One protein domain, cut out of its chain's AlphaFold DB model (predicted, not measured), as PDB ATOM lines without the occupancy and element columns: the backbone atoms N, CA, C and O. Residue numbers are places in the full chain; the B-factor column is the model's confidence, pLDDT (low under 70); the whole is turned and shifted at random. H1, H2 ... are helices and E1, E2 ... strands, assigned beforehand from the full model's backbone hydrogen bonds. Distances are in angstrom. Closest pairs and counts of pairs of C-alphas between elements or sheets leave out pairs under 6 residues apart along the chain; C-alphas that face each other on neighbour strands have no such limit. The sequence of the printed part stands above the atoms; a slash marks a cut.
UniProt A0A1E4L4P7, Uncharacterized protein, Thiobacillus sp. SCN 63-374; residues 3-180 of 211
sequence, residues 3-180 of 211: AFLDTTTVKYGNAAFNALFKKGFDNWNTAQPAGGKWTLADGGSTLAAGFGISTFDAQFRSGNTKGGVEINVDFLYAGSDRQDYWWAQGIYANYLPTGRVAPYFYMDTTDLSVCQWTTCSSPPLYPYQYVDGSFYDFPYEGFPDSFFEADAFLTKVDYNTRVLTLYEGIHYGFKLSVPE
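This is residues 3 to 180 of the 211 residues of an uncharacterized protein of Thiobacillus sp. SCN 63-374 (UniProt A0A1E4L4P7). Two sheets face to face make a sandwich: a larger, twisted sheet of E1, E2, E5, E6, E9 and E10, and a smaller sheet of E3, E4, E7 and E8 over one of its faces, their strands running nearly in line. The larger sheet curls round the single named helix, H1, which lies on its other face, away from the smaller sheet. The printed part has 178 residues with one named helix and ten named strands, in the order E1 H1 E2 E3 E4 E5 E6 E7 E8 E9 E10, and its class is mostly strand. Both sheets are branched; the larger is mixed, with E2 and E10 parallel and its other neighbour pairs antiparallel, and the smaller is antiparallel. The whole is compact, with a radius of gyration of the C-alphas of 16.1 A and spans of 49 by 38 by 30 A.

In the larger sheet, E10, residues 163 to 175, has three neighbours. E9, residues 147 to 158, lies on one side of it as its antiparallel hairpin partner, with N 154 and O 168 at 2.8 A. On the other side of E10 the pairing is staggered: E2, residues 39 to 42, is parallel to it beside residues 163 to 166, with N 41 and O 164 at 2.9 A, and E1, residues 3 to 11, is antiparallel to it beside residues 168 to 174, with N 6 and O 171 at 2.8 A. E5, residues 85 to 96, is the other antiparallel neighbour of E9, with N 86 and O 155 at 2.8 A. E6, residues 99 to 107, is an edge strand and forms a hairpin with E5, with N 91 and O 106 at 2.8 A. H1, residues 18 to 30, is on this sheet; its closest C-alphas to E6 are those of Gly 24 and Tyr 106, 3.9 A, and to E5 those of Phe 21 and Gly 90, 4.1 A. In H1 every O i to N i+4 pair is within hydrogen-bond range. In the smaller sheet, E4, residues 66 to 76, forms a hairpin with E3, residues 50 to 61, with N 57 and O 70 at 2.9 A. On the other side of E4 lie E7, residues 135 to 137, with N 71 and O 137 at 2.9 A, and E8, residues 140 to 142, with N 67 and O 141 at 2.9 A. The parts of the two sheets that face each other are 9.7 A centre to centre, with their strands at 19 degrees; the closest C-alphas of E4 and E10 are those of Gly 68 and Phe 174, 6.1 A.

E1 begins at C-alpha 3, (17.793, 150.473, -2.893), spans 21.9 A and bends by 67 degrees at residue 8. H1 spans 17.5 A from C-alpha 18 at (22.339, 144.584, -21.862). E2 is a short strand of four residues. E3 spans 30.9 A and E4 32.1 A. E5, 28.1 A, bends by 93 degrees at residue 93, and E6, 18.3 A, by 95 degrees at residue 102. E7 runs on into E8 across a break of 2 residues, at 6 degrees. E9, 32.4 A, bends by 61 degrees at residue 154; E10, 32.5 A, bends by 78 degrees at residue 167 and ends at C-alpha 175, (22.431, 154.734, -4.322).

The two C-alphas farthest apart, those of Asn 160 and Glu 180, are 53.3 A apart. The printed part has no cut. The link from E6 to E7, residues 108 to 134, is long. The mean pLDDT of the printed part is 83.1; 32 residues are under 70, among them 7 to 18 and 110 to 123.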
ATOM      1  N   ALA A   3      17.523 151.816  -2.384       85.31
ATOM      2  CA  ALA A   3      17.793 150.473  -2.893       85.31
ATOM      3  C   ALA A   3      16.729 150.112  -3.936       85.31
ATOM      4  O   ALA A   3      15.584 150.555  -3.822       85.31
ATOM      5  N   PHE A   4      17.106 149.340  -4.949       87.19
ATOM      6  CA  PHE A   4      16.197 148.909  -6.004       87.19
ATOM      7  C   PHE A   4      16.505 147.478  -6.444       87.19
ATOM      8  O   PHE A   4      17.656 147.040  -6.434       87.19
ATOM      9  N   LEU A   5      15.451 146.774  -6.841       82.50
ATOM     10  CA  LEU A   5      15.492 145.440  -7.412       82.50
ATOM     11  C   LEU A   5      14.445 145.382  -8.518       82.50
ATOM     12  O   LEU A   5      13.279 145.704  -8.288       82.50
ATOM     13  N   ASP A   6      14.870 144.959  -9.697       79.81
ATOM     14  CA  ASP A   6      14.012 144.635 -10.819       79.81
ATOM     15  C   ASP A   6      14.207 143.160 -11.184       79.81
ATOM     16  O   ASP A   6      15.265 142.731 -11.650       79.81
ATOM     17  N   THR A   7      13.162 142.376 -10.921       69.38
ATOM     18  CA  THR A   7      13.073 140.949 -11.254       69.38
ATOM     19  C   THR A   7      12.304 140.713 -12.550       69.38
ATOM     20  O   THR A   7      12.010 139.565 -12.885       69.38
ATOM     21  N   THR A   8      11.898 141.769 -13.264       68.12
ATOM     22  CA  THR A   8      11.300 141.627 -14.594       68.12
ATOM     23  C   THR A   8      12.317 140.910 -15.461       68.12
ATOM     24  O   THR A   8      13.424 141.414 -15.601       68.12
ATOM     25  N   THR A   9      11.957 139.746 -16.019       63.62
ATOM     26  CA  THR A   9      12.895 138.873 -16.740       63.62
ATOM     27  C   THR A   9      13.773 139.675 -17.692       63.62
ATOM     28  O   THR A   9      13.345 140.100 -18.773       63.62
ATOM     29  N   VAL A  10      15.021 139.863 -17.280       64.06
ATOM     30  CA  VAL A  10      16.018 140.563 -18.061       64.06
ATOM     31  C   VAL A  10      16.545 139.580 -19.087       64.06
ATOM     32  O   VAL A  10      17.157 138.590 -18.714       64.06
ATOM     33  N   LYS A  11      16.303 139.822 -20.377       67.88
ATOM     34  CA  LYS A  11      16.803 138.953 -21.452       67.88
ATOM     35  C   LYS A  11      18.027 139.552 -22.107       67.88
ATOM     36  O   LYS A  11      18.011 140.737 -22.460       67.88
ATOM     37  N   TYR A  12      19.019 138.709 -22.374       63.91
ATOM     38  CA  TYR A  12      20.058 139.071 -23.319       63.91
ATOM     39  C   TYR A  12      19.419 139.434 -24.672       63.91
ATOM     40  O   TYR A  12      18.516 138.765 -25.162       63.91
ATOM     41  N   GLY A  13      19.805 140.584 -25.215       59.91
ATOM     42  CA  GLY A  13      19.171 141.193 -26.402       59.91
ATOM     43  C   GLY A  13      18.225 142.372 -26.107       59.91
ATOM     44  O   GLY A  13      17.955 143.165 -27.010       59.91
ATOM     45  N   ASN A  14      17.802 142.576 -24.853       64.25
ATOM     46  CA  ASN A  14      17.092 143.791 -24.445       64.25
ATOM     47  C   ASN A  14      18.087 144.947 -24.229       64.25
ATOM     48  O   ASN A  14      18.904 144.922 -23.311       64.25
ATOM     49  N   ALA A  15      18.016 145.981 -25.072       58.62
ATOM     50  CA  ALA A  15      18.995 147.069 -25.102       58.62
ATOM     51  C   ALA A  15      19.164 147.824 -23.767       58.62
ATOM     52  O   ALA A  15      20.260 148.317 -23.506       58.62
ATOM     53  N   ALA A  16      18.121 147.908 -22.932       56.34
ATOM     54  CA  ALA A  16      18.181 148.633 -21.661       56.34
ATOM     55  C   ALA A  16      19.034 147.905 -20.610       56.34
ATOM     56  O   ALA A  16      19.865 148.530 -19.958       56.34
ATOM     57  N   PHE A  17      18.881 146.587 -20.509       55.81
ATOM     58  CA  PHE A  17      19.568 145.768 -19.510       55.81
ATOM     59  C   PHE A  17      20.853 145.113 -20.018       55.81
ATOM     60  O   PHE A  17      21.711 144.721 -19.248       55.81
ATOM     61  N   ASN A  18      21.048 145.015 -21.333       66.12
ATOM     62  CA  ASN A  18      22.339 144.584 -21.862       66.12
ATOM     63  C   ASN A  18      23.442 145.615 -21.600       66.12
ATOM     64  O   ASN A  18      24.621 145.286 -21.694       66.12
ATOM     65  N   ALA A  19      23.088 146.887 -21.396       80.69
ATOM     66  CA  ALA A  19      24.040 147.979 -21.518       80.69
ATOM     67  C   ALA A  19      25.108 147.970 -20.417       80.69
ATOM     68  O   ALA A  19      26.263 148.279 -20.718       80.69
ATOM     69  N   LEU A  20      24.753 147.634 -19.173       89.31
ATOM     70  CA  LEU A  20      25.702 147.604 -18.061       89.31
ATOM     71  C   LEU A  20      26.509 146.304 -18.096       89.31
ATOM     72  O   LEU A  20      27.739 146.393 -18.175       89.31
ATOM     73  N   PHE A  21      25.863 145.131 -18.174       91.38
ATOM     74  CA  PHE A  21      26.581 143.856 -18.320       91.38
ATOM     75  C   PHE A  21      27.572 143.874 -19.483       91.38
ATOM     76  O   PHE A  21      28.750 143.561 -19.313       91.38
ATOM     77  N   LYS A  22      27.130 144.298 -20.674       90.88
ATOM     78  CA  LYS A  22      27.983 144.305 -21.866       90.88
ATOM     79  C   LYS A  22      29.184 145.234 -21.701       90.88
ATOM     80  O   LYS A  22      30.278 144.866 -22.114       90.88
ATOM     81  N   LYS A  23      29.014 146.416 -21.098       91.38
ATOM     82  CA  LYS A  23      30.144 147.322 -20.827       91.38
ATOM     83  C   LYS A  23      31.135 146.700 -19.848       91.38
ATOM     84  O   LYS A  23      32.338 146.783 -20.086       91.38
ATOM     85  N   GLY A  24      30.643 146.062 -18.784       90.88
ATOM     86  CA  GLY A  24      31.481 145.314 -17.846       90.88
ATOM     87  C   GLY A  24      32.269 144.214 -18.558       90.88
ATOM     88  O   GLY A  24      33.496 144.157 -18.441       90.88
ATOM     89  N   PHE A  25      31.579 143.412 -19.372       91.69
ATOM     90  CA  PHE A  25      32.168 142.325 -20.149       91.69
ATOM     91  C   PHE A  25      33.210 142.824 -21.147       91.69
ATOM     92  O   PHE A  25      34.317 142.298 -21.175       91.69
ATOM     93  N   ASP A  26      32.900 143.848 -21.944       91.62
ATOM     94  CA  ASP A  26      33.825 144.404 -22.936       91.62
ATOM     95  C   ASP A  26      35.103 144.939 -22.263       91.62
ATOM     96  O   ASP A  26      36.207 144.700 -22.766       91.62
ATOM     97  N   ASN A  27      34.977 145.603 -21.105       89.38
ATOM     98  CA  ASN A  27      36.115 146.095 -20.323       89.38
ATOM     99  C   ASN A  27      36.995 144.942 -19.823       89.38
ATOM    100  O   ASN A  27      38.205 144.937 -20.061       89.38
ATOM    101  N   TRP A  28      36.389 143.941 -19.182       88.62
ATOM    102  CA  TRP A  28      37.096 142.754 -18.695       88.62
ATOM    103  C   TRP A  28      37.746 141.961 -19.838       88.62
ATOM    104  O   TRP A  28      38.907 141.563 -19.748       88.62
ATOM    105  N   ASN A  29      37.033 141.775 -20.949       90.25
ATOM    106  CA  ASN A  29      37.483 140.987 -22.091       90.25
ATOM    107  C   ASN A  29      38.601 141.689 -22.884       90.25
ATOM    108  O   ASN A  29      39.454 141.040 -23.489       90.25
ATOM    109  N   THR A  30      38.635 143.024 -22.869       88.38
ATOM    110  CA  THR A  30      39.723 143.811 -23.476       88.38
ATOM    111  C   THR A  30      41.038 143.646 -22.717       88.38
ATOM    112  O   THR A  30      42.097 143.659 -23.342       88.38
ATOM    113  N   ALA A  31      40.983 143.427 -21.400       84.44
ATOM    114  CA  ALA A  31      42.157 143.163 -20.568       84.44
ATOM    115  C   ALA A  31      42.728 141.738 -20.736       84.44
ATOM    116  O   ALA A  31      43.800 141.438 -20.203       84.44
ATOM    117  N   GLN A  32      42.036 140.857 -21.469       82.12
ATOM    118  CA  GLN A  32      42.501 139.502 -21.756       82.12
ATOM    119  C   GLN A  32      43.592 139.492 -22.835       82.12
ATOM    120  O   GLN A  32      43.533 140.279 -23.789       82.12
ATOM    121  N   PRO A  33      44.560 138.557 -22.772       84.38
ATOM    122  CA  PRO A  33      45.494 138.340 -23.875       84.38
ATOM    123  C   PRO A  33      44.745 137.955 -25.163       84.38
ATOM    124  O   PRO A  33      43.599 137.517 -25.121       84.38
ATOM    125  N   ALA A  34      45.381 138.079 -26.334       82.56
ATOM    126  CA  ALA A  34      44.704 137.885 -27.626       82.56
ATOM    127  C   ALA A  34      44.028 136.504 -27.785       82.56
ATOM    128  O   ALA A  34      42.894 136.435 -28.246       82.56
ATOM    129  N   GLY A  35      44.679 135.421 -27.341       82.75
ATOM    130  CA  GLY A  35      44.082 134.072 -27.275       82.75
ATOM    131  C   GLY A  35      43.238 133.817 -26.019       82.75
ATOM    132  O   GLY A  35      42.791 132.700 -25.789       82.75
ATOM    133  N   GLY A  36      43.084 134.845 -25.184       83.94
ATOM    134  CA  GLY A  36      42.394 134.868 -23.900       83.94
ATOM    135  C   GLY A  36      40.917 135.261 -23.984       83.94
ATOM    136  O   GLY A  36      40.184 135.078 -23.014       83.94
ATOM    137  N   LYS A  37      40.496 135.822 -25.120       88.56
ATOM    138  CA  LYS A  37      39.215 136.515 -25.257       88.56
ATOM    139  C   LYS A  37      38.023 135.570 -25.302       88.56
ATOM    140  O   LYS A  37      38.102 134.477 -25.856       88.56
ATOM    141  N   TRP A  38      36.922 136.058 -24.759       90.69
ATOM    142  CA  TRP A  38      35.627 135.406 -24.712       90.69
ATOM    143  C   TRP A  38      34.629 136.102 -25.636       90.69
ATOM    144  O   TRP A  38      34.809 137.265 -26.013       90.69
ATOM    145  N   THR A  39      33.551 135.408 -25.973       92.56
ATOM    146  CA  THR A  39      32.413 135.956 -26.715       92.56
ATOM    147  C   THR A  39      31.114 135.725 -25.954       92.56
ATOM    148  O   THR A  39      31.012 134.818 -25.131       92.56
ATOM    149  N   LEU A  40      30.125 136.581 -26.218       91.81
ATOM    150  CA  LEU A  40      28.785 136.450 -25.656       91.81
ATOM    151  C   LEU A  40      27.858 135.776 -26.664       91.81
ATOM    152  O   LEU A  40      27.868 136.136 -27.845       91.81
ATOM    153  N   ALA A  41      27.030 134.856 -26.185       90.06
ATOM    154  CA  ALA A  41      25.958 134.237 -26.953       90.06
ATOM    155  C   ALA A  41      24.605 134.438 -26.264       90.06
ATOM    156  O   ALA A  41      24.527 134.558 -25.043       90.06
ATOM    157  N   ASP A  42      23.541 134.463 -27.064       87.31
ATOM    158  CA  ASP A  42      22.164 134.478 -26.572       87.31
ATOM    159  C   ASP A  42      21.697 133.042 -26.301       87.31
ATOM    160  O   ASP A  42      21.725 132.195 -27.197       87.31
ATOM    161  N   GLY A  43      21.283 132.768 -25.067       83.75
ATOM    162  CA  GLY A  43      20.712 131.495 -24.636       83.75
ATOM    163  C   GLY A  43      19.298 131.244 -25.158       83.75
ATOM    164  O   GLY A  43      18.808 130.116 -25.070       83.75
ATOM    165  N   GLY A  44      18.656 132.255 -25.748       79.69
ATOM    166  CA  GLY A  44      17.380 132.139 -26.438       79.69
ATOM    167  C   GLY A  44      16.170 132.299 -25.518       79.69
ATOM    168  O   GLY A  44      16.046 133.268 -24.770       79.69
ATOM    169  N   SER A  45      15.195 131.392 -25.642       65.38
ATOM    170  CA  SER A  45      13.934 131.486 -24.895       65.38
ATOM    171  C   SER A  45      14.166 131.490 -23.385       65.38
ATOM    172  O   SER A  45      15.051 130.790 -22.898       65.38
ATOM    173  N   THR A  46      13.312 132.225 -22.660       68.00
ATOM    174  CA  THR A  46      13.247 132.214 -21.191       68.00
ATOM    175  C   THR A  46      13.328 130.778 -20.699       68.00
ATOM    176  O   THR A  46      12.565 129.928 -21.172       68.00
ATOM    177  N   LEU A  47      14.260 130.502 -19.786       72.31
ATOM    178  CA  LEU A  47      14.260 129.219 -19.102       72.31
ATOM    179  C   LEU A  47      12.890 129.080 -18.435       72.31
ATOM    180  O   LEU A  47      12.323 130.058 -17.961       72.31
ATOM    181  N   ALA A  48      12.326 127.880 -18.371       68.81
ATOM    182  CA  ALA A  48      11.171 127.645 -17.500       68.81
ATOM    183  C   ALA A  48      11.615 127.640 -16.017       68.81
ATOM    184  O   ALA A  48      11.281 126.728 -15.263       68.81
ATOM    185  N   ALA A  49      12.456 128.602 -15.639       68.44
ATOM    186  CA  ALA A  49      12.973 128.843 -14.315       68.44
ATOM    187  C   ALA A  49      12.286 130.083 -13.729       68.44
ATOM    188  O   ALA A  49      11.760 130.933 -14.446       68.44
ATOM    189  N   GLY A  50      12.255 130.152 -12.404       76.81
ATOM    190  CA  GLY A  50      11.923 131.370 -11.675       76.81
ATOM    191  C   GLY A  50      13.120 131.853 -10.866       76.81
ATOM    192  O   GLY A  50      13.985 131.058 -10.496       76.81
ATOM    193  N   PHE A  51      13.135 133.140 -10.539       84.50
ATOM    194  CA  PHE A  51      14.036 133.693  -9.533       84.50
ATOM    195  C   PHE A  51      13.245 133.947  -8.255       84.50
ATOM    196  O   PHE A  51      12.347 134.791  -8.225       84.50
ATOM    197  N   GLY A  52      13.535 133.166  -7.215       84.81
ATOM    198  CA  GLY A  52      13.040 133.435  -5.870       84.81
ATOM    199  C   GLY A  52      13.921 134.497  -5.226       84.81
ATOM    200  O   GLY A  52      15.135 134.406  -5.317       84.81
ATOM    201  N   ILE A  53      13.335 135.511  -4.597       87.50
ATOM    202  CA  ILE A  53      14.101 136.492  -3.822       87.50
ATOM    203  C   ILE A  53      13.839 136.194  -2.355       87.50
ATOM    204  O   ILE A  53      12.768 136.516  -1.836       87.50
ATOM    205  N   SER A  54      14.789 135.527  -1.705       88.06
ATOM    206  CA  SER A  54      14.677 135.153  -0.295       88.06
ATOM    207  C   SER A  54      15.145 136.270   0.636       88.06
ATOM    208  O   SER A  54      14.734 136.321   1.795       88.06
ATOM    209  N   THR A  55      15.962 137.207   0.147       91.06
ATOM    210  CA  THR A  55      16.372 138.412   0.885       91.06
ATOM    211  C   THR A  55      16.578 139.573  -0.081       91.06
ATOM    212  O   THR A  55      17.197 139.396  -1.128       91.06
ATOM    213  N   PHE A  56      16.060 140.754   0.266       91.62
ATOM    214  CA  PHE A  56      16.387 142.021  -0.391       91.62
ATOM    215  C   PHE A  56      16.188 143.181   0.591       91.62
ATOM    216  O   PHE A  56      15.092 143.735   0.696       91.62
ATOM    217  N   ASP A  57      17.245 143.534   1.320       90.94
ATOM    218  CA  ASP A  57      17.171 144.487   2.426       90.94
ATOM    219  C   ASP A  57      18.164 145.639   2.285       90.94
ATOM    220  O   ASP A  57      19.355 145.471   2.028       90.94
ATOM    221  N   ALA A  58      17.658 146.844   2.529       89.31
ATOM    222  CA  ALA A  58      18.444 148.055   2.692       89.31
ATOM    223  C   ALA A  58      19.161 148.040   4.053       89.31
ATOM    224  O   ALA A  58      18.511 148.005   5.096       89.31
ATOM    225  N   GLN A  59      20.492 148.127   4.060       88.62
ATOM    226  CA  GLN A  59      21.299 147.935   5.266       88.62
ATOM    227  C   GLN A  59      22.211 149.132   5.568       88.62
ATOM    228  O   GLN A  59      22.771 149.759   4.666       88.62
ATOM    229  N   PHE A  60      22.406 149.411   6.861       87.19
ATOM    230  CA  PHE A  60      23.417 150.345   7.368       87.19
ATOM    231  C   PHE A  60      24.531 149.576   8.083       87.19
ATOM    232  O   PHE A  60      24.277 148.620   8.813       87.19
ATOM    233  N   ARG A  61      25.781 150.008   7.906       81.50
ATOM    234  CA  ARG A  61      26.964 149.366   8.497       81.50
ATOM    235  C   ARG A  61      27.923 150.380   9.116       81.50
ATOM    236  O   ARG A  61      27.852 151.582   8.860       81.50
ATOM    237  N   SER A  62      28.855 149.862   9.923       79.25
ATOM    238  CA  SER A  62      29.976 150.617  10.509       79.25
ATOM    239  C   SER A  62      29.531 151.882  11.257       79.25
ATOM    240  O   SER A  62      29.966 152.988  10.940       79.25
ATOM    241  N   GLY A  63      28.603 151.741  12.209       75.81
ATOM    242  CA  GLY A  63      28.082 152.884  12.970       75.81
ATOM    243  C   GLY A  63      27.332 153.905  12.104       75.81
ATOM    244  O   GLY A  63      27.447 155.101  12.343       75.81
ATOM    245  N   ASN A  64      26.596 153.433  11.090       78.31
ATOM    246  CA  ASN A  64      25.821 154.234  10.129       78.31
ATOM    247  C   ASN A  64      26.656 155.114   9.185       78.31
ATOM    248  O   ASN A  64      26.134 156.052   8.586       78.31
ATOM    249  N   THR A  65      27.943 154.806   9.018       84.44
ATOM    250  CA  THR A  65      28.813 155.510   8.059       84.44
ATOM    251  C   THR A  65      28.787 154.888   6.665       84.44
ATOM    252  O   THR A  65      29.177 155.547   5.701       84.44
ATOM    253  N   LYS A  66      28.290 153.649   6.542       90.12
ATOM    254  CA  LYS A  66      28.129 152.927   5.275       90.12
ATOM    255  C   LYS A  66      26.685 152.486   5.067       90.12
ATOM    256  O   LYS A  66      25.996 152.165   6.037       90.12
ATOM    257  N   GLY A  67      26.254 152.443   3.813       90.69
ATOM    258  CA  GLY A  67      24.964 151.905   3.391       90.69
ATOM    259  C   GLY A  67      25.133 150.944   2.217       90.69
ATOM    260  O   GLY A  67      26.119 151.022   1.484       90.69
ATOM    261  N   GLY A  68      24.190 150.027   2.059       92.88
ATOM    262  CA  GLY A  68      24.216 149.040   0.990       92.88
ATOM    263  C   GLY A  68      22.927 148.244   0.899       92.88
ATOM    264  O   GLY A  68      21.931 148.573   1.551       92.88
ATOM    265  N   VAL A  69      22.972 147.184   0.104       93.94
ATOM    266  CA  VAL A  69      21.864 146.244  -0.048       93.94
ATOM    267  C   VAL A  69      22.364 144.828   0.168       93.94
ATOM    268  O   VAL A  69      23.451 144.484  -0.276       93.94
ATOM    269  N   GLU A  70      21.588 144.030   0.883       93.62
ATOM    270  CA  GLU A  70      21.789 142.593   1.016       93.62
ATOM    271  C   GLU A  70      20.770 141.890   0.129       93.62
ATOM    272  O   GLU A  70      19.580 142.207   0.199       93.62
ATOM    273  N   ILE A  71      21.224 140.967  -0.714       93.81
ATOM    274  CA  ILE A  71      20.367 140.211  -1.622       93.81
ATOM    275  C   ILE A  71      20.711 138.723  -1.581       93.81
ATOM    276  O   ILE A  71      21.878 138.336  -1.549       93.81
ATOM    277  N   ASN A  72      19.675 137.890  -1.611       93.50
ATOM    278  CA  ASN A  72      19.796 136.460  -1.855       93.50
ATOM    279  C   ASN A  72      18.765 136.037  -2.901       93.50
ATOM    280  O   ASN A  72      17.571 136.334  -2.757       93.50
ATOM    281  N   VAL A  73      19.234 135.376  -3.957       92.19
ATOM    282  CA  VAL A  73      18.415 134.982  -5.104       92.19
ATOM    283  C   VAL A  73      18.514 133.486  -5.327       92.19
ATOM    284  O   VAL A  73      19.582 132.946  -5.602       92.19
ATOM    285  N   ASP A  74      17.364 132.829  -5.269       91.31
ATOM    286  CA  ASP A  74      17.193 131.403  -5.463       91.31
ATOM    287  C   ASP A  74      16.935 131.096  -6.943       91.31
ATOM    288  O   ASP A  74      15.996 131.614  -7.557       91.31
ATOM    289  N   PHE A  75      17.718 130.182  -7.516       90.12
ATOM    290  CA  PHE A  75      17.470 129.675  -8.864       90.12
ATOM    291  C   PHE A  75      16.406 128.568  -8.828       90.12
ATOM    292  O   PHE A  75      16.682 127.420  -8.483       90.12
ATOM    293  N   LEU A  76      15.157 128.878  -9.168       88.38
ATOM    294  CA  LEU A  76      14.044 127.924  -9.142       88.38
ATOM    295  C   LEU A  76      13.915 127.215 -10.494       88.38
ATOM    296  O   LEU A  76      12.988 127.469 -11.259       88.38
ATOM    297  N   TYR A  77      14.857 126.319 -10.786       88.62
ATOM    298  CA  TYR A  77      14.875 125.530 -12.019       88.62
ATOM    299  C   TYR A  77      14.818 124.027 -11.745       88.62
ATOM    300  O   TYR A  77      15.576 123.504 -10.923       88.62
ATOM    301  N   ALA A  78      13.907 123.346 -12.443       86.31
ATOM    302  CA  ALA A  78      13.652 121.911 -12.304       86.31
ATOM    303  C   ALA A  78      14.361 121.048 -13.367       86.31
ATOM    304  O   ALA A  78      14.214 119.826 -13.354       86.31
ATOM    305  N   GLY A  79      15.095 121.662 -14.304       87.50
ATOM    306  CA  GLY A  79      15.848 120.927 -15.319       87.50
ATOM    307  C   GLY A  79      17.004 120.134 -14.713       87.50
ATOM    308  O   GLY A  79      17.635 120.557 -13.744       87.50
ATOM    309  N   SER A  80      17.292 118.967 -15.291       88.94
ATOM    310  CA  SER A  80      18.380 118.085 -14.842       88.94
ATOM    311  C   SER A  80      19.775 118.678 -15.056       88.94
ATOM    312  O   SER A  80      20.737 118.224 -14.448       88.94
ATOM    313  N   ASP A  81      19.886 119.683 -15.919       89.69
ATOM    314  CA  ASP A  81      21.100 120.424 -16.255       89.69
ATOM    315  C   ASP A  81      21.283 121.692 -15.400       89.69
ATOM    316  O   ASP A  81      22.113 122.536 -15.723       89.69
ATOM    317  N   ARG A  82      20.546 121.844 -14.287       87.44
ATOM    318  CA  ARG A  82      20.661 122.991 -13.359       87.44
ATOM    319  C   ARG A  82      22.105 123.307 -12.962       87.44
ATOM    320  O   ARG A  82      22.472 124.471 -12.879       87.44
ATOM    321  N   GLN A  83      22.907 122.273 -12.733       86.69
ATOM    322  CA  GLN A  83      24.317 122.373 -12.342       86.69
ATOM    323  C   GLN A  83      25.244 122.941 -13.431       86.69
ATOM    324  O   GLN A  83      26.378 123.304 -13.136       86.69
ATOM    325  N   ASP A  84      24.773 123.026 -14.677       88.62
ATOM    326  CA  ASP A  84      25.542 123.582 -15.793       88.62
ATOM    327  C   ASP A  84      25.421 125.111 -15.869       88.62
ATOM    328  O   ASP A  84      26.104 125.744 -16.679       88.62
ATOM    329  N   TYR A  85      24.548 125.703 -15.048       89.75
ATOM    330  CA  TYR A  85      24.318 127.135 -15.015       89.75
ATOM    331  C   TYR A  85      25.152 127.835 -13.943       89.75
ATOM    332  O   TYR A  85      25.338 127.330 -12.834       89.75
ATOM    333  N   TRP A  86      25.605 129.036 -14.291       90.44
ATOM    334  CA  TRP A  86      26.433 129.878 -13.443       90.44
ATOM    335  C   TRP A  86      25.945 131.319 -13.431       90.44
ATOM    336  O   TRP A  86      25.530 131.834 -14.473       90.44
ATOM    337  N   TRP A  87      26.036 131.990 -12.289       91.62
ATOM    338  CA  TRP A  87      25.787 133.429 -12.222       91.62
ATOM    339  C   TRP A  87      26.989 134.217 -12.741       91.62
ATOM    340  O   TRP A  87      28.134 133.937 -12.391       91.62
ATOM    341  N   ALA A  88      26.712 135.207 -13.583       92.31
ATOM    342  CA  ALA A  88      27.682 136.180 -14.061       92.31
ATOM    343  C   ALA A  88      27.118 137.586 -13.876       92.31
ATOM    344  O   ALA A  88      25.966 137.840 -14.235       92.31
ATOM    345  N   GLN A  89      27.933 138.511 -13.380       92.00
ATOM    346  CA  GLN A  89      27.490 139.850 -13.021       92.00
ATOM    347  C   GLN A  89      28.385 140.922 -13.625       92.00
ATOM    348  O   GLN A  89      29.604 140.923 -13.458       92.00
ATOM    349  N   GLY A  90      27.759 141.860 -14.328       91.94
ATOM    350  CA  GLY A  90      28.373 143.139 -14.651       91.94
ATOM    351  C   GLY A  90      28.007 144.153 -13.580       91.94
ATOM    352  O   GLY A  90      26.888 144.129 -13.072       91.94
ATOM    353  N   ILE A  91      28.935 145.048 -13.253       92.06
ATOM    354  CA  ILE A  91      28.763 146.053 -12.205       92.06
ATOM    355  C   ILE A  91      29.077 147.442 -12.759       92.06
ATOM    356  O   ILE A  91      30.056 147.636 -13.486       92.06
ATOM    357  N   TYR A  92      28.266 148.417 -12.362       93.19
ATOM    358  CA  TYR A  92      28.551 149.842 -12.433       93.19
ATOM    359  C   TYR A  92      28.572 150.417 -11.016       93.19
ATOM    360  O   TYR A  92      27.562 150.434 -10.316       93.19
ATOM    361  N   ALA A  93      29.737 150.883 -10.576       94.12
ATOM    362  CA  ALA A  93      29.919 151.417  -9.231       94.12
ATOM    363  C   ALA A  93      30.939 152.559  -9.229       94.12
ATOM    364  O   ALA A  93      31.639 152.800 -10.216       94.12
ATOM    365  N   ASN A  94      31.041 153.264  -8.106       94.19
ATOM    366  CA  ASN A  94      32.016 154.337  -7.893       94.19
ATOM    367  C   ASN A  94      32.911 154.097  -6.672       94.19
ATOM    368  O   ASN A  94      33.360 155.047  -6.028       94.19
ATOM    369  N   TYR A  95      33.183 152.840  -6.335       88.38
ATOM    370  CA  TYR A  95      34.042 152.507  -5.208       88.38
ATOM    371  C   TYR A  95      34.830 151.222  -5.424       88.38
ATOM    372  O   TYR A  95      34.419 150.338  -6.167       88.38
ATOM    373  N   LEU A  96      35.966 151.155  -4.735       83.44
ATOM    374  CA  LEU A  96      36.860 150.014  -4.597       83.44
ATOM    375  C   LEU A  96      37.010 149.681  -3.107       83.44
ATOM    376  O   LEU A  96      36.752 150.548  -2.269       83.44
ATOM    377  N   PRO A  97      37.568 148.510  -2.746       72.69
ATOM    378  CA  PRO A  97      37.957 148.231  -1.360       72.69
ATOM    379  C   PRO A  97      38.884 149.297  -0.742       72.69
ATOM    380  O   PRO A  97      38.941 149.445   0.476       72.69
ATOM    381  N   THR A  98      39.610 150.046  -1.579       77.38
ATOM    382  CA  THR A  98      40.514 151.134  -1.184       77.38
ATOM    383  C   THR A  98      39.829 152.496  -1.033       77.38
ATOM    384  O   THR A  98      40.453 153.427  -0.523       77.38
ATOM    385  N   GLY A  99      38.562 152.633  -1.439       80.62
ATOM    386  CA  GLY A  99      37.772 153.855  -1.310       80.62
ATOM    387  C   GLY A  99      37.033 154.264  -2.587       80.62
ATOM    388  O   GLY A  99      36.978 153.534  -3.576       80.62
ATOM    389  N   ARG A 100      36.445 155.465  -2.558       87.12
ATOM    390  CA  ARG A 100      35.648 156.019  -3.662       87.12
ATOM    391  C   ARG A 100      36.523 156.371  -4.869       87.12
ATOM    392  O   ARG A 100      37.588 156.967  -4.719       87.12
ATOM    393  N   VAL A 101      36.025 156.076  -6.063       90.56
ATOM    394  CA  VAL A 101      36.671 156.342  -7.355       90.56
ATOM    395  C   VAL A 101      35.681 156.969  -8.340       90.56
ATOM    396  O   VAL A 101      34.500 157.140  -8.036       90.56
ATOM    397  N   ALA A 102      36.156 157.349  -9.527       91.38
ATOM    398  CA  ALA A 102      35.256 157.719 -10.614       91.38
ATOM    399  C   ALA A 102      34.372 156.515 -11.004       91.38
ATOM    400  O   ALA A 102      34.869 155.389 -10.973       91.38
ATOM    401  N   PRO A 103      33.101 156.731 -11.389       93.12
ATOM    402  CA  PRO A 103      32.232 155.665 -11.875       93.12
ATOM    403  C   PRO A 103      32.866 154.822 -12.981       93.12
ATOM    404  O   PRO A 103      33.402 155.372 -13.947       93.12
ATOM    405  N   TYR A 104      32.772 153.500 -12.875       90.75
ATOM    406  CA  TYR A 104      33.362 152.587 -13.849       90.75
ATOM    407  C   TYR A 104      32.560 151.287 -13.968       90.75
ATOM    408  O   TYR A 104      31.823 150.906 -13.059       90.75
ATOM    409  N   PHE A 105      32.692 150.631 -15.125       91.06
ATOM    410  CA  PHE A 105      32.055 149.347 -15.425       91.06
ATOM    411  C   PHE A 105      33.082 148.223 -15.332       91.06
ATOM    412  O   PHE A 105      34.187 148.362 -15.866       91.06
ATOM    413  N   TYR A 106      32.718 147.101 -14.722       89.19
ATOM    414  CA  TYR A 106      33.575 145.920 -14.625       89.19
ATOM    415  C   TYR A 106      32.742 144.640 -14.545       89.19
ATOM    416  O   TYR A 106      31.553 144.692 -14.240       89.19
ATOM    417  N   MET A 107      33.357 143.498 -14.855       89.62
ATOM    418  CA  MET A 107      32.782 142.197 -14.503       89.62
ATOM    419  C   MET A 107      33.145 141.862 -13.070       89.62
ATOM    420  O   MET A 107      34.303 142.029 -12.675       89.62
ATOM    421  N   ASP A 108      32.179 141.335 -12.331       86.44
ATOM    422  CA  ASP A 108      32.475 140.685 -11.072       86.44
ATOM    423  C   ASP A 108      33.247 139.387 -11.331       86.44
ATOM    424  O   ASP A 108      32.917 138.592 -12.217       86.44
ATOM    425  N   THR A 109      34.331 139.197 -10.589       82.94
ATOM    426  CA  THR A 109      35.229 138.046 -10.716       82.94
ATOM    427  C   THR A 109      35.770 137.700  -9.332       82.94
ATOM    428  O   THR A 109      35.885 138.575  -8.477       82.94
ATOM    429  N   THR A 110      36.176 136.442  -9.124       64.62
ATOM    430  CA  THR A 110      36.771 135.937  -7.866       64.62
ATOM    431  C   THR A 110      37.902 136.795  -7.288       64.62
ATOM    432  O   THR A 110      38.230 136.649  -6.112       64.62
ATOM    433  N   ASP A 111      38.544 137.636  -8.103       54.56
ATOM    434  CA  ASP A 111      39.770 138.335  -7.743       54.56
ATOM    435  C   ASP A 111      39.735 139.820  -8.130       54.56
ATOM    436  O   ASP A 111      40.465 140.298  -9.003       54.56
ATOM    437  N   LEU A 112      38.902 140.591  -7.428       49.66
ATOM    438  CA  LEU A 112      38.885 142.055  -7.543       49.66
ATOM    439  C   LEU A 112      40.235 142.707  -7.182       49.66
ATOM    440  O   LEU A 112      40.437 143.877  -7.505       49.66
ATOM    441  N   SER A 113      41.161 141.993  -6.525       42.47
ATOM    442  CA  SER A 113      42.473 142.528  -6.137       42.47
ATOM    443  C   SER A 113      43.520 142.446  -7.256       42.47
ATOM    444  O   SER A 113      44.349 143.349  -7.379       42.47
ATOM    445  N   VAL A 114      43.444 141.427  -8.120       41.50
ATOM    446  CA  VAL A 114      44.342 141.236  -9.276       41.50
ATOM    447  C   VAL A 114      43.728 141.779 -10.574       41.50
ATOM    448  O   VAL A 114      44.440 142.308 -11.431       41.50
ATOM    449  N   CYS A 115      42.399 141.739 -10.715       51.19
ATOM    450  CA  CYS A 115      41.714 142.116 -11.956       51.19
ATOM    451  C   CYS A 115      41.623 143.630 -12.210       51.19
ATOM    452  O   CYS A 115      41.224 144.032 -13.302       51.19
ATOM    453  N   GLN A 116      42.020 144.481 -11.258       48.91
ATOM    454  CA  GLN A 116      41.919 145.929 -11.441       48.91
ATOM    455  C   GLN A 116      42.971 146.523 -12.384       48.91
ATOM    456  O   GLN A 116      42.726 147.612 -12.896       48.91
ATOM    457  N   TRP A 117      44.111 145.861 -12.640       41.50
ATOM    458  CA  TRP A 117      45.217 146.563 -13.315       41.50
ATOM    459  C   TRP A 117      46.043 145.770 -14.332       41.50
ATOM    460  O   TRP A 117      46.542 146.396 -15.261       41.50
ATOM    461  N   THR A 118      46.147 144.438 -14.267       40.31
ATOM    462  CA  THR A 118      46.870 143.654 -15.291       40.31
ATOM    463  C   THR A 118      46.467 142.178 -15.236       40.31
ATOM    464  O   THR A 118      46.715 141.521 -14.232       40.31
ATOM    465  N   THR A 119      45.899 141.652 -16.329       47.59
ATOM    466  CA  THR A 119      45.576 140.227 -16.572       47.59
ATOM    467  C   THR A 119      44.610 139.571 -15.575       47.59
ATOM    468  O   THR A 119      45.013 138.989 -14.576       47.59
ATOM    469  N   CYS A 120      43.316 139.586 -15.899       55.75
ATOM    470  CA  CYS A 120      42.292 138.862 -15.146       55.75
ATOM    471  C   CYS A 120      42.071 137.474 -15.766       55.75
ATOM    472  O   CYS A 120      41.329 137.358 -16.725       55.75
ATOM    473  N   SER A 121      42.716 136.407 -15.289       59.12
ATOM    474  CA  SER A 121      42.526 135.072 -15.906       59.12
ATOM    475  C   SER A 121      41.257 134.336 -15.446       59.12
ATOM    476  O   SER A 121      40.889 133.323 -16.044       59.12
ATOM    477  N   SER A 122      40.579 134.850 -14.415       68.38
ATOM    478  CA  SER A 122      39.371 134.241 -13.862       68.38
ATOM    479  C   SER A 122      38.160 134.452 -14.780       68.38
ATOM    480  O   SER A 122      37.916 135.584 -15.212       68.38
ATOM    481  N   PRO A 123      37.376 133.396 -15.060       69.94
ATOM    482  CA  PRO A 123      36.075 133.513 -15.711       69.94
ATOM    483  C   PRO A 123      35.138 134.445 -14.923       69.94
ATOM    484  O   PRO A 123      35.212 134.469 -13.690       69.94
ATOM    485  N   PRO A 124      34.233 135.178 -15.592       82.31
ATOM    486  CA  PRO A 124      33.331 136.125 -14.946       82.31
ATOM    487  C   PRO A 124      32.107 135.407 -14.357       82.31
ATOM    488  O   PRO A 124      30.976 135.663 -14.751       82.31
ATOM    489  N   LEU A 125      32.355 134.449 -13.460       85.56
ATOM    490  CA  LEU A 125      31.345 133.583 -12.837       85.56
ATOM    491  C   LEU A 125      31.110 133.972 -11.380       85.56
ATOM    492  O   LEU A 125      31.224 133.143 -10.478       85.56
ATOM    493  N   TYR A 126      30.900 135.268 -11.173       86.00
ATOM    494  CA  TYR A 126      30.518 135.867  -9.900       86.00
ATOM    495  C   TYR A 126      29.230 136.674 -10.090       86.00
ATOM    496  O   TYR A 126      29.021 137.180 -11.196       86.00
ATOM    497  N   PRO A 127      28.361 136.796  -9.069       86.19
ATOM    498  CA  PRO A 127      28.592 136.559  -7.639       86.19
ATOM    499  C   PRO A 127      28.745 135.085  -7.252       86.19
ATOM    500  O   PRO A 127      28.416 134.179  -8.017       86.19
ATOM    501  N   TYR A 128      29.268 134.847  -6.046       82.25
ATOM    502  CA  TYR A 128      29.440 133.494  -5.527       82.25
ATOM    503  C   TYR A 128      28.096 132.759  -5.488       82.25
ATOM    504  O   TYR A 128      27.149 133.213  -4.844       82.25
ATOM    505  N   GLN A 129      28.048 131.594  -6.135       84.50
ATOM    506  CA  GLN A 129      26.884 130.722  -6.106       84.50
ATOM    507  C   GLN A 129      27.069 129.567  -5.125       84.50
ATOM    508  O   GLN A 129      28.135 128.947  -5.047       84.50
ATOM    509  N   TYR A 130      26.004 129.241  -4.408       86.81
ATOM    510  CA  TYR A 130      25.942 128.061  -3.561       86.81
ATOM    511  C   TYR A 130      25.689 126.800  -4.390       86.81
ATOM    512  O   TYR A 130      25.394 126.843  -5.583       86.81
ATOM    513  N   VAL A 131      25.800 125.640  -3.739       84.94
ATOM    514  CA  VAL A 131      25.597 124.322  -4.371       84.94
ATOM    515  C   VAL A 131      24.190 124.171  -4.955       84.94
ATOM    516  O   VAL A 131      24.000 123.457  -5.935       84.94
ATOM    517  N   ASP A 132      23.201 124.850  -4.379       85.75
ATOM    518  CA  ASP A 132      21.842 124.883  -4.909       85.75
ATOM    519  C   ASP A 132      21.679 125.866  -6.085       85.75
ATOM    520  O   ASP A 132      20.615 125.911  -6.689       85.75
ATOM    521  N   GLY A 133      22.705 126.619  -6.478       86.75
ATOM    522  CA  GLY A 133      22.634 127.615  -7.547       86.75
ATOM    523  C   GLY A 133      21.977 128.932  -7.130       86.75
ATOM    524  O   GLY A 133      21.761 129.788  -7.988       86.75
ATOM    525  N   SER A 134      21.655 129.112  -5.845       90.69
ATOM    526  CA  SER A 134      21.375 130.445  -5.311       90.69
ATOM    527  C   SER A 134      22.652 131.286  -5.286       90.69
ATOM    528  O   SER A 134      23.757 130.737  -5.256       90.69
ATOM    529  N   PHE A 135      22.520 132.610  -5.283       91.56
ATOM    530  CA  PHE A 135      23.641 133.499  -4.993       91.56
ATOM    531  C   PHE A 135      23.283 134.494  -3.903       91.56
ATOM    532  O   PHE A 135      22.148 134.962  -3.809       91.56
ATOM    533  N   TYR A 136      24.303 134.858  -3.134       91.62
ATOM    534  CA  TYR A 136      24.238 135.903  -2.126       91.62
ATOM    535  C   TYR A 136      25.209 137.018  -2.487       91.62
ATOM    536  O   TYR A 136      26.376 136.749  -2.782       91.62
ATOM    537  N   ASP A 137      24.741 138.259  -2.413       91.06
ATOM    538  CA  ASP A 137      25.599 139.433  -2.510       91.06
ATOM    539  C   ASP A 137      25.222 140.460  -1.433       91.06
ATOM    540  O   ASP A 137      24.069 140.588  -1.016       91.06
ATOM    541  N   PHE A 138      26.221 141.194  -0.955       91.50
ATOM    542  CA  PHE A 138      26.038 142.259   0.022       91.50
ATOM    543  C   PHE A 138      26.951 143.450  -0.293       91.50
ATOM    544  O   PHE A 138      27.860 143.764   0.489       91.50
ATOM    545  N   PRO A 139      26.729 144.155  -1.415       90.94
ATOM    546  CA  PRO A 139      27.484 145.354  -1.734       90.94
ATOM    547  C   PRO A 139      27.116 146.492  -0.767       90.94
ATOM    548  O   PRO A 139      25.944 146.799  -0.528       90.94
ATOM    549  N   TYR A 140      28.130 147.152  -0.208       91.06
ATOM    550  CA  TYR A 140      27.966 148.328   0.648       91.06
ATOM    551  C   TYR A 140      29.168 149.261   0.542       91.06
ATOM    552  O   TYR A 140      30.303 148.814   0.388       91.06
ATOM    553  N   GLU A 141      28.943 150.562   0.723       92.31
ATOM    554  CA  GLU A 141      30.032 151.536   0.831       92.31
ATOM    555  C   GLU A 141      29.642 152.781   1.652       92.31
ATOM    556  O   GLU A 141      28.513 152.918   2.113       92.31
ATOM    557  N   GLY A 142      30.608 153.660   1.924       88.69
ATOM    558  CA  GLY A 142      30.462 154.908   2.664       88.69
ATOM    559  C   GLY A 142      29.558 155.958   2.013       88.69
ATOM    560  O   GLY A 142      29.558 156.164   0.803       88.69
ATOM    561  N   PHE A 143      28.822 156.679   2.857       85.94
ATOM    562  CA  PHE A 143      28.135 157.919   2.486       85.94
ATOM    563  C   PHE A 143      29.133 159.011   2.034       85.94
ATOM    564  O   PHE A 143      30.299 158.975   2.434       85.94
ATOM    565  N   PRO A 144      28.693 160.029   1.264       88.44
ATOM    566  CA  PRO A 144      27.300 160.362   0.956       88.44
ATOM    567  C   PRO A 144      26.768 159.837  -0.377       88.44
ATOM    568  O   PRO A 144      25.557 159.831  -0.545       88.44
ATOM    569  N   ASP A 145      27.626 159.451  -1.312       90.69
ATOM    570  CA  ASP A 145      27.310 159.391  -2.745       90.69
ATOM    571  C   ASP A 145      27.784 158.101  -3.426       90.69
ATOM    572  O   ASP A 145      27.800 158.017  -4.658       90.69
ATOM    573  N   SER A 146      28.169 157.088  -2.649       93.12
ATOM    574  CA  SER A 146      28.478 155.781  -3.215       93.12
ATOM    575  C   SER A 146      27.238 155.113  -3.799       93.12
ATOM    576  O   SER A 146      26.124 155.253  -3.287       93.12
ATOM    577  N   PHE A 147      27.432 154.373  -4.879       94.56
ATOM    578  CA  PHE A 147      26.387 153.593  -5.516       94.56
ATOM    579  C   PHE A 147      26.953 152.304  -6.095       94.56
ATOM    580  O   PHE A 147      28.141 152.205  -6.413       94.56
ATOM    581  N   PHE A 148      26.052 151.351  -6.259       94.56
ATOM    582  CA  PHE A 148      26.277 150.072  -6.894       94.56
ATOM    583  C   PHE A 148      25.048 149.754  -7.732       94.56
ATOM    584  O   PHE A 148      23.930 149.843  -7.230       94.56
ATOM    585  N   GLU A 149      25.258 149.381  -8.982       94.19
ATOM    586  CA  GLU A 149      24.236 148.836  -9.866       94.19
ATOM    587  C   GLU A 149      24.815 147.586 -10.525       94.19
ATOM    588  O   GLU A 149      25.973 147.592 -10.953       94.19
ATOM    589  N   ALA A 150      24.025 146.524 -10.607       92.25
ATOM    590  CA  ALA A 150      24.460 145.261 -11.170       92.25
ATOM    591  C   ALA A 150      23.380 144.629 -12.041       92.25
ATOM    592  O   ALA A 150      22.200 144.637 -11.691       92.25
ATOM    593  N   ASP A 151      23.831 144.029 -13.142       91.44
ATOM    594  CA  ASP A 151      23.053 143.071 -13.920       91.44
ATOM    595  C   ASP A 151      23.646 141.686 -13.673       91.44
ATOM    596  O   ASP A 151      24.787 141.429 -14.072       91.44
ATOM    597  N   ALA A 152      22.885 140.802 -13.031       91.25
ATOM    598  CA  ALA A 152      23.290 139.427 -12.762       91.25
ATOM    599  C   ALA A 152      22.481 138.471 -13.642       91.25
ATOM    600  O   ALA A 152      21.256 138.429 -13.547       91.25
ATOM    601  N   PHE A 153      23.159 137.703 -14.492       90.62
ATOM    602  CA  PHE A 153      22.558 136.763 -15.437       90.62
ATOM    603  C   PHE A 153      22.901 135.316 -15.096       90.62
ATOM    604  O   PHE A 153      24.036 135.008 -14.730       90.62
ATOM    605  N   LEU A 154      21.948 134.414 -15.335       90.25
ATOM    606  CA  LEU A 154      22.224 132.991 -15.514       90.25
ATOM    607  C   LEU A 154      22.971 132.794 -16.824       90.25
ATOM    608  O   LEU A 154      22.570 133.302 -17.877       90.25
ATOM    609  N   THR A 155      24.022 131.990 -16.767       91.00
ATOM    610  CA  THR A 155      24.881 131.718 -17.910       91.00
ATOM    611  C   THR A 155      25.239 130.248 -18.035       91.00
ATOM    612  O   THR A 155      25.249 129.516 -17.051       91.00
ATOM    613  N   LYS A 156      25.564 129.814 -19.254       90.75
ATOM    614  CA  LYS A 156      26.337 128.589 -19.499       90.75
ATOM    615  C   LYS A 156      27.704 128.957 -20.052       90.75
ATOM    616  O   LYS A 156      27.841 129.938 -20.786       90.75
ATOM    617  N   VAL A 157      28.700 128.146 -19.715       89.12
ATOM    618  CA  VAL A 157      30.107 128.432 -19.996       89.12
ATOM    619  C   VAL A 157      30.685 127.327 -20.867       89.12
ATOM    620  O   VAL A 157      30.739 126.171 -20.451       89.12
ATOM    621  N   ASP A 158      31.164 127.683 -22.056       90.06
ATOM    622  CA  ASP A 158      32.011 126.805 -22.860       90.06
ATOM    623  C   ASP A 158      33.460 127.287 -22.771       90.06
ATOM    624  O   ASP A 158      33.843 128.287 -23.374       90.06
ATOM    625  N   TYR A 159      34.280 126.556 -22.020       86.38
ATOM    626  CA  TYR A 159      35.700 126.863 -21.845       86.38
ATOM    627  C   TYR A 159      36.559 126.552 -23.073       86.38
ATOM    628  O   TYR A 159      37.621 127.153 -23.241       86.38
ATOM    629  N   ASN A 160      36.121 125.627 -23.931       87.88
ATOM    630  CA  ASN A 160      36.871 125.243 -25.123       87.88
ATOM    631  C   ASN A 160      36.774 126.341 -26.181       87.88
ATOM    632  O   ASN A 160      37.780 126.717 -26.783       87.88
ATOM    633  N   THR A 161      35.564 126.864 -26.388       89.44
ATOM    634  CA  THR A 161      35.296 127.927 -27.367       89.44
ATOM    635  C   THR A 161      35.275 129.331 -26.757       89.44
ATOM    636  O   THR A 161      35.246 130.309 -27.502       89.44
ATOM    637  N   ARG A 162      35.365 129.439 -25.423       89.75
ATOM    638  CA  ARG A 162      35.321 130.685 -24.634       89.75
ATOM    639  C   ARG A 162      34.042 131.481 -24.877       89.75
ATOM    640  O   ARG A 162      34.072 132.696 -25.069       89.75
ATOM    641  N   VAL A 163      32.914 130.785 -24.864       91.31
ATOM    642  CA  VAL A 163      31.593 131.388 -25.039       91.31
ATOM    643  C   VAL A 163      30.896 131.461 -23.686       91.31
ATOM    644  O   VAL A 163      30.782 130.456 -22.982       91.31
ATOM    645  N   LEU A 164      30.423 132.655 -23.339       92.12
ATOM    646  CA  LEU A 164      29.502 132.883 -22.234       92.12
ATOM    647  C   LEU A 164      28.100 133.073 -22.816       92.12
ATOM    648  O   LEU A 164      27.809 134.086 -23.453       92.12
ATOM    649  N   THR A 165      27.241 132.080 -22.630       91.12
ATOM    650  CA  THR A 165      25.855 132.114 -23.106       91.12
ATOM    651  C   THR A 165      24.973 132.702 -22.018       91.12
ATOM    652  O   THR A 165      24.888 132.105 -20.950       91.12
ATOM    653  N   LEU A 166      24.323 133.837 -22.273       89.94
ATOM    654  CA  LEU A 166      23.454 134.523 -21.314       89.94
ATOM    655  C   LEU A 166      21.994 134.125 -21.512       89.94
ATOM    656  O   LEU A 166      21.507 134.098 -22.638       89.94
ATOM    657  N   TYR A 167      21.289 133.880 -20.413       88.00
ATOM    658  CA  TYR A 167      19.861 133.581 -20.411       88.00
ATOM    659  C   TYR A 167      19.085 134.763 -19.824       88.00
ATOM    660  O   TYR A 167      19.027 135.845 -20.412       88.00
ATOM    661  N   GLU A 168      18.491 134.549 -18.656       86.19
ATOM    662  CA  GLU A 168      17.748 135.544 -17.907       86.19
ATOM    663  C   GLU A 168      18.512 135.997 -16.671       86.19
ATOM    664  O   GLU A 168      19.392 135.296 -16.172       86.19
ATOM    665  N   GLY A 169      18.173 137.183 -16.190       87.44
ATOM    666  CA  GLY A 169      18.823 137.777 -15.041       87.44
ATOM    667  C   GLY A 169      17.929 138.723 -14.265       87.44
ATOM    668  O   GLY A 169      16.735 138.867 -14.546       87.44
ATOM    669  N   ILE A 170      18.557 139.382 -13.303       88.62
ATOM    670  CA  ILE A 170      17.969 140.420 -12.468       88.62
ATOM    671  C   ILE A 170      18.846 141.668 -12.508       88.62
ATOM    672  O   ILE A 170      20.053 141.589 -12.754       88.62
ATOM    673  N   HIS A 171      18.238 142.807 -12.203       89.94
ATOM    674  CA  HIS A 171      18.936 144.070 -12.028       89.94
ATOM    675  C   HIS A 171      18.722 144.579 -10.606       89.94
ATOM    676  O   HIS A 171      17.589 144.624 -10.128       89.94
ATOM    677  N   TYR A 172      19.783 144.959  -9.904       92.12
ATOM    678  CA  TYR A 172      19.663 145.414  -8.521       92.12
ATOM    679  C   TYR A 172      20.776 146.373  -8.128       92.12
ATOM    680  O   TYR A 172      21.813 146.476  -8.788       92.12
ATOM    681  N   GLY A 173      20.560 147.088  -7.028       94.00
ATOM    682  CA  GLY A 173      21.583 147.966  -6.501       94.00
ATOM    683  C   GLY A 173      21.111 148.955  -5.453       94.00
ATOM    684  O   GLY A 173      20.003 148.879  -4.915       94.00
ATOM    685  N   PHE A 174      21.993 149.903  -5.153       94.31
ATOM    686  CA  PHE A 174      21.726 151.001  -4.241       94.31
ATOM    687  C   PHE A 174      22.393 152.294  -4.698       94.31
ATOM    688  O   PHE A 174      23.446 152.307  -5.332       94.31
ATOM    689  N   LYS A 175      21.818 153.411  -4.260       93.75
ATOM    690  CA  LYS A 175      22.431 154.734  -4.322       93.75
ATOM    691  C   LYS A 175      22.339 155.419  -2.968       93.75
ATOM    692  O   LYS A 175      21.251 155.582  -2.399       93.75
ATOM    693  N   LEU A 176      23.488 155.828  -2.444       90.56
ATOM    694  CA  LEU A 176      23.560 156.632  -1.236       90.56
ATOM    695  C   LEU A 176      23.329 158.101  -1.570       90.56
ATOM    696  O   LEU A 176      23.666 158.606  -2.640       90.56
ATOM    697  N   SER A 177      22.688 158.763  -0.622       86.94
ATOM    698  CA  SER A 177      22.492 160.200  -0.598       86.94
ATOM    699  C   SER A 177      22.330 160.607   0.858       86.94
ATOM    700  O   SER A 177      21.714 159.883   1.650       86.94
ATOM    701  N   VAL A 178      22.883 161.763   1.215       78.06
ATOM    702  CA  VAL A 178      22.520 162.446   2.457       78.06
ATOM    703  C   VAL A 178      21.362 163.377   2.109       78.06
ATOM    704  O   VAL A 178      21.484 164.119   1.132       78.06
ATOM    705  N   PRO A 179      20.233 163.336   2.840       67.38
ATOM    706  CA  PRO A 179      19.166 164.303   2.636       67.38
ATOM    707  C   PRO A 179      19.740 165.717   2.740       67.38
ATOM    708  O   PRO A 179      20.388 166.035   3.741       67.38
ATOM    709  N   GLU A 180      19.530 166.559   1.727       60.75
ATOM    710  CA  GLU A 180      19.882 167.971   1.862       60.75
ATOM    711  C   GLU A 180      19.117 168.537   3.068       60.75
ATOM    712  O   GLU A 180      17.902 168.324   3.179       60.75
TER     713      GLU A 180